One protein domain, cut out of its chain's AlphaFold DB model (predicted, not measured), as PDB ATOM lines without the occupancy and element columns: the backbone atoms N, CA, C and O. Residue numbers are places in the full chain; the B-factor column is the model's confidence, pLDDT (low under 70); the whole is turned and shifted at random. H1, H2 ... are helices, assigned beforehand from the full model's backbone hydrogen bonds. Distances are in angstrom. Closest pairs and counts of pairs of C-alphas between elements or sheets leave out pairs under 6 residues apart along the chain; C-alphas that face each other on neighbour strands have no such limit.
ATOM      1  N   LEU A 439     146.671 151.505 183.397       69.88
ATOM      2  CA  LEU A 439     147.067 151.113 182.033       69.88
ATOM      3  C   LEU A 439     146.322 151.959 180.996       69.88
ATOM      4  O   LEU A 439     146.954 152.657 180.212       69.88
ATOM      5  N   ALA A 440     144.986 151.961 181.055       73.12
ATOM      6  CA  ALA A 440     144.163 152.674 180.081       73.12
ATOM      7  C   ALA A 440     144.438 154.182 180.087       73.12
ATOM      8  O   ALA A 440     144.506 154.795 179.029       73.12
ATOM      9  N   ALA A 441     144.636 154.770 181.272       69.31
ATOM     10  CA  ALA A 441     145.004 156.177 181.385       69.31
ATOM     11  C   ALA A 441     146.330 156.454 180.657       69.31
ATOM     12  O   ALA A 441     146.370 157.324 179.793       69.31
ATOM     13  N   TYR A 442     147.381 155.685 180.968       68.69
ATOM     14  CA  TYR A 442     148.718 155.854 180.393       68.69
ATOM     15  C   TYR A 442     148.728 155.736 178.867       68.69
ATOM     16  O   TYR A 442     149.170 156.662 178.188       68.69
ATOM     17  N   ASP A 443     148.182 154.643 178.336       74.88
ATOM     18  CA  ASP A 443     148.158 154.400 176.892       74.88
ATOM     19  C   ASP A 443     147.351 155.488 176.170       74.88
ATOM     20  O   ASP A 443     147.770 155.993 175.129       74.88
ATOM     21  N   LEU A 444     146.233 155.927 176.764       80.56
ATOM     22  CA  LEU A 444     145.414 156.997 176.203       80.56
ATOM     23  C   LEU A 444     146.183 158.319 176.096       80.56
ATOM     24  O   LEU A 444     146.053 158.999 175.079       80.56
ATOM     25  N   LYS A 445     147.010 158.679 177.089       78.06
ATOM     26  CA  LYS A 445     147.861 159.878 176.997       78.06
ATOM     27  C   LYS A 445     148.875 159.755 175.869       78.06
ATOM     28  O   LYS A 445     148.987 160.687 175.087       78.06
ATOM     29  N   LEU A 446     149.552 158.613 175.731       78.75
ATOM     30  CA  LEU A 446     150.501 158.403 174.630       78.75
ATOM     31  C   LEU A 446     149.836 158.588 173.258       78.75
ATOM     32  O   LEU A 446     150.411 159.215 172.367       78.75
ATOM     33  N   TYR A 447     148.612 158.082 173.093       84.56
ATOM     34  CA  TYR A 447     147.852 158.273 171.859       84.56
ATOM     35  C   TYR A 447     147.441 159.730 171.645       84.56
ATOM     36  O   TYR A 447     147.581 160.238 170.535       84.56
ATOM     37  N   ILE A 448     146.966 160.409 172.694       87.62
ATOM     38  CA  ILE A 448     146.618 161.834 172.637       87.62
ATOM     39  C   ILE A 448     147.837 162.657 172.216       87.62
ATOM     40  O   ILE A 448     147.725 163.462 171.295       87.62
ATOM     41  N   ASP A 449     148.997 162.414 172.821       83.88
ATOM     42  CA  ASP A 449     150.234 163.159 172.560       83.88
ATOM     43  C   ASP A 449     150.668 162.992 171.114       83.88
ATOM     44  O   ASP A 449     150.942 163.975 170.427       83.88
ATOM     45  N   TYR A 450     150.624 161.755 170.621       86.50
ATOM     46  CA  TYR A 450     150.878 161.451 169.223       86.50
ATOM     47  C   TYR A 450     149.901 162.184 168.287       86.50
ATOM     48  O   TYR A 450     150.322 162.768 167.290       86.50
ATOM     49  N   PHE A 451     148.597 162.200 168.585       93.06
ATOM     50  CA  PHE A 451     147.612 162.893 167.744       93.06
ATOM     51  C   PHE A 451     147.777 164.417 167.764       93.06
ATOM     52  O   PHE A 451     147.591 165.062 166.728       93.06
ATOM     53  N   VAL A 452     148.168 164.986 168.907       90.75
ATOM     54  CA  VAL A 452     148.507 166.409 169.028       90.75
ATOM     55  C   VAL A 452     149.776 166.730 168.239       90.75
ATOM     56  O   VAL A 452     149.786 167.697 167.481       90.75
ATOM     57  N   GLU A 453     150.813 165.894 168.324       90.38
ATOM     58  CA  GLU A 453     152.049 166.041 167.540       90.38
ATOM     59  C   GLU A 453     151.775 165.964 166.029       90.38
ATOM     60  O   GLU A 453     152.344 166.719 165.240       90.38
ATOM     61  N   LYS A 454     150.840 165.102 165.603       95.50
ATOM     62  CA  LYS A 454     150.363 165.050 164.210       95.50
ATOM     63  C   LYS A 454     149.496 166.244 163.805       95.50
ATOM     64  O   LYS A 454     149.123 166.337 162.634       95.50
ATOM     65  N   GLY A 455     149.174 167.144 164.733       94.06
ATOM     66  CA  GLY A 455     148.352 168.325 164.493       94.06
ATOM     67  C   GLY A 455     146.883 168.003 164.221       94.06
ATOM     68  O   GLY A 455     146.196 168.804 163.591       94.06
ATOM     69  N   TRP A 456     146.390 166.833 164.643       97.06
ATOM     70  CA  TRP A 456     144.992 166.441 164.423       97.06
ATOM     71  C   TRP A 456     144.030 167.225 165.321       97.06
ATOM     72  O   TRP A 456     142.924 167.559 164.899       97.06
ATOM     73  N   PHE A 457     144.454 167.537 166.544       95.25
ATOM     74  CA  PHE A 457     143.776 168.442 167.470       95.25
ATOM     75  C   PHE A 457     144.789 169.006 168.479       95.25
ATOM     76  O   PHE A 457     145.945 168.596 168.498       95.25
ATOM     77  N   THR A 458     144.368 169.953 169.320       93.00
ATOM     78  CA  THR A 458     145.178 170.483 170.432       93.00
ATOM     79  C   THR A 458     144.598 170.052 171.778       93.00
ATOM     80  O   THR A 458     143.411 169.738 171.871       93.00
ATOM     81  N   TYR A 459     145.396 170.093 172.849       87.69
ATOM     82  CA  TYR A 459     144.894 169.834 174.206       87.69
ATOM     83  C   TYR A 459     143.720 170.746 174.586       87.69
ATOM     84  O   TYR A 459     142.757 170.278 175.185       87.69
ATOM     85  N   ALA A 460     143.761 172.022 174.187       91.56
ATOM     86  CA  ALA A 460     142.655 172.956 174.396       91.56
ATOM     87  C   ALA A 460     141.373 172.466 173.710       91.56
ATOM     88  O   ALA A 460     140.350 172.326 174.366       91.56
ATOM     89  N   MET A 461     141.454 172.076 172.430       94.06
ATOM     90  CA  MET A 461     140.301 171.536 171.698       94.06
ATOM     91  C   MET A 461     139.726 170.271 172.349       94.06
ATOM     92  O   MET A 461     138.510 170.097 172.379       94.06
ATOM     93  N   LEU A 462     140.585 169.383 172.861       91.56
ATOM     94  CA  LEU A 462     140.141 168.191 173.584       91.56
ATOM     95  C   LEU A 462     139.433 168.567 174.893       91.56
ATOM     96  O   LEU A 462     138.359 168.040 175.172       91.56
ATOM     97  N   ASN A 463     140.005 169.479 175.677       89.25
ATOM     98  CA  ASN A 463     139.427 169.916 176.949       89.25
ATOM     99  C   ASN A 463     138.097 170.646 176.759       89.25
ATOM    100  O   ASN A 463     137.144 170.341 177.472       89.25
ATOM    101  N   ASP A 464     137.996 171.511 175.751       92.44
ATOM    102  CA  ASP A 464     136.746 172.177 175.382       92.44
ATOM    103  C   ASP A 464     135.673 171.142 175.000       92.44
ATOM    104  O   ASP A 464     134.515 171.239 175.414       92.44
ATOM    105  N   ALA A 465     136.055 170.101 174.250       91.12
ATOM    106  CA  ALA A 465     135.150 169.015 173.883       91.12
ATOM    107  C   ALA A 465     134.708 168.180 175.098       91.12
ATOM    108  O   ALA A 465     133.531 167.831 175.197       91.12
ATOM    109  N   LEU A 466     135.616 167.882 176.034       86.62
ATOM    110  CA  LEU A 466     135.300 167.192 177.290       86.62
ATOM    111  C   LEU A 466     134.364 168.028 178.173       86.62
ATOM    112  O   LEU A 466     133.432 167.492 178.776       86.62
ATOM    113  N   GLU A 467     134.577 169.342 178.228       85.56
ATOM    114  CA  GLU A 467     133.742 170.261 178.997       85.56
ATOM    115  C   GLU A 467     132.329 170.376 178.408       85.56
ATOM    116  O   GLU A 467     131.339 170.343 179.154       85.56
ATOM    117  N   ALA A 468     132.234 170.448 177.079       89.69
ATOM    118  CA  ALA A 468     130.980 170.492 176.334       89.69
ATOM    119  C   ALA A 468     130.257 169.134 176.271       89.69
ATOM    120  O   ALA A 468     129.066 169.082 175.940       89.69
ATOM    121  N   PHE A 469     130.939 168.028 176.589       89.81
ATOM    122  CA  PHE A 469     130.348 166.697 176.524       89.81
ATOM    123  C   PHE A 469     129.169 166.573 177.497       89.81
ATOM    124  O   PHE A 469     129.265 166.832 178.704       89.81
ATOM    125  N   SER A 470     128.022 166.161 176.953       89.25
ATOM    126  CA  SER A 470     126.758 166.075 177.683       89.25
ATOM    127  C   SER A 470     126.695 164.808 178.537       89.25
ATOM    128  O   SER A 470     126.026 163.839 178.191       89.25
ATOM    129  N   LEU A 471     127.400 164.826 179.670       84.31
ATOM    130  CA  LEU A 471     127.319 163.779 180.688       84.31
ATOM    131  C   LEU A 471     125.922 163.731 181.322       84.31
ATOM    132  O   LEU A 471     125.282 164.770 181.539       84.31
ATOM    133  N   SER A 472     125.473 162.523 181.675       84.62
ATOM    134  CA  SER A 472     124.244 162.344 182.446       84.62
ATOM    135  C   SER A 472     124.365 163.036 183.810       84.62
ATOM    136  O   SER A 472     125.460 163.291 184.309       84.62
ATOM    137  N   SER A 473     123.240 163.342 184.460       79.31
ATOM    138  CA  SER A 473     123.254 163.957 185.796       79.31
ATOM    139  C   SER A 473     124.014 163.135 186.843       79.31
ATOM    140  O   SER A 473     124.491 163.709 187.817       79.31
ATOM    141  N   ILE A 474     124.113 161.818 186.641       74.38
ATOM    142  CA  ILE A 474     124.829 160.893 187.521       74.38
ATOM    143  C   ILE A 474     126.335 160.984 187.245       74.38
ATOM    144  O   ILE A 474     127.107 161.185 188.178       74.38
ATOM    145  N   ASP A 475     126.730 160.975 185.970       76.12
ATOM    146  CA  ASP A 475     128.142 160.929 185.555       76.12
ATOM    147  C   ASP A 475     128.843 162.294 185.632       76.12
ATOM    148  O   ASP A 475     130.064 162.377 185.539       76.12
ATOM    149  N   LYS A 476     128.102 163.396 185.820       75.88
ATOM    150  CA  LYS A 476     128.688 164.744 185.973       75.88
ATOM    151  C   LYS A 476     129.724 164.827 187.096       75.88
ATOM    152  O   LYS A 476     130.629 165.652 187.004       75.88
ATOM    153  N   ARG A 477     129.575 164.013 188.148       69.88
ATOM    154  CA  ARG A 477     130.529 163.941 189.269       69.88
ATOM    155  C   ARG A 477     131.838 163.250 188.884       69.88
ATOM    156  O   ARG A 477     132.859 163.555 189.483       69.88
ATOM    157  N   ASP A 478     131.799 162.396 187.866       69.25
ATOM    158  CA  ASP A 478     132.933 161.628 187.346       69.25
ATOM    159  C   ASP A 478     133.505 162.258 186.064       69.25
ATOM    160  O   ASP A 478     134.131 161.586 185.242       69.25
ATOM    161  N   ARG A 479     133.274 163.565 185.861       72.44
ATOM    162  CA  ARG A 479     133.811 164.300 184.713       72.44
ATOM    163  C   ARG A 479     135.344 164.164 184.684       72.44
ATOM    164  O   ARG A 479     135.985 164.423 185.704       72.44
ATOM    165  N   PRO A 480     135.940 163.819 183.527       71.88
ATOM    166  CA  PRO A 480     137.389 163.770 183.392       71.88
ATOM    167  C   PRO A 480     138.026 165.120 183.726       71.88
ATOM    168  O   PRO A 480     137.510 166.171 183.344       71.88
ATOM    169  N   ILE A 481     139.166 165.086 184.413       70.62
ATOM    170  CA  ILE A 481     139.995 166.279 184.594       70.62
ATOM    171  C   ILE A 481     140.559 166.742 183.240       70.62
ATOM    172  O   ILE A 481     140.771 165.902 182.359       70.62
ATOM    173  N   PRO A 482     140.846 168.046 183.064       71.31
ATOM    174  CA  PRO A 482     141.509 168.533 181.862       71.31
ATOM    175  C   PRO A 482     142.827 167.792 181.593       71.31
ATOM    176  O   PRO A 482     143.650 167.599 182.493       71.31
ATOM    177  N   VAL A 483     143.034 167.387 180.342       76.62
ATOM    178  CA  VAL A 483     144.286 166.812 179.850       76.62
ATOM    179  C   VAL A 483     145.232 167.965 179.537       76.62
ATOM    180  O   VAL A 483     144.968 168.771 178.646       76.62
ATOM    181  N   LEU A 484     146.324 168.075 180.286       68.56
ATOM    182  CA  LEU A 484     147.283 169.167 180.121       68.56
ATOM    183  C   LEU A 484     148.441 168.735 179.218       68.56
ATOM    184  O   LEU A 484     148.892 167.589 179.281       68.56
ATOM    185  N   GLU A 485     148.962 169.679 178.435       63.69
ATOM    186  CA  GLU A 485     150.177 169.507 177.623       63.69
ATOM    187  C   GLU A 485     151.355 169.038 178.492       63.69
ATOM    188  O   GLU A 485     152.009 168.038 178.203       63.69
ATOM    189  N   ASP A 486     151.503 169.676 179.655       56.41
ATOM    190  CA  ASP A 486     152.514 169.400 180.672       56.41
ATOM    191  C   ASP A 486     152.088 168.335 181.704       56.41
ATOM    192  O   ASP A 486     152.670 168.258 182.780       56.41
ATOM    193  N   GLN A 487     151.126 167.443 181.434       50.78
ATOM    194  CA  GLN A 487     150.923 166.284 182.331       50.78
ATOM    195  C   GLN A 487     152.127 165.316 182.342       50.78
ATOM    196  O   GLN A 487     152.247 164.503 183.253       50.78
TER     197      GLN A 487
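AT A GLANCE: This is residues 439 to 487 of the 571 residues of the protein "uncharacterized protein LOC117652043" of Thrips palmi (UniProt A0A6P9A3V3). Two helices, H1 and H2, make an open V, the end of H1 near the beginning of H2; beyond H2 the backbone turns round at short H3, and residues 479 to 487 fold back alongside H2 toward H1. Residues 439 to 444 of H1 stick out. The printed part has 49 residues, with three named helices and no named strand: all helix, only just loose, close to compact, radius of gyration of the C-alphas 11.8 A, spans 34 by 24 by 16 A.

IN THESE COORDINATES: H1, residues 439 to 453, measures 21.4 A from C-alpha 439 at (147.067, 151.113, 182.033). H2, residues 459 to 468, measures 14.1 A. H3, residues 475 to 478, ends at C-alpha (132.933, 161.628, 187.346).

HOW THE PARTS SIT: H1 and H2 are close but not clearly touching, closest C-alphas Val 452 and Tyr 459 at 7.2 A, a steep tilt of 60 degrees, opposite ways. H3 is apart from both. Every O i to N i+4 pair is within hydrogen-bond range in H1 and H2; H3 is too short for one.

THE WHOLE: The printed part has no cut and no long link. Residues 439, 441 to 442, 477 to 478 and 484 to 487 have pLDDT under 70.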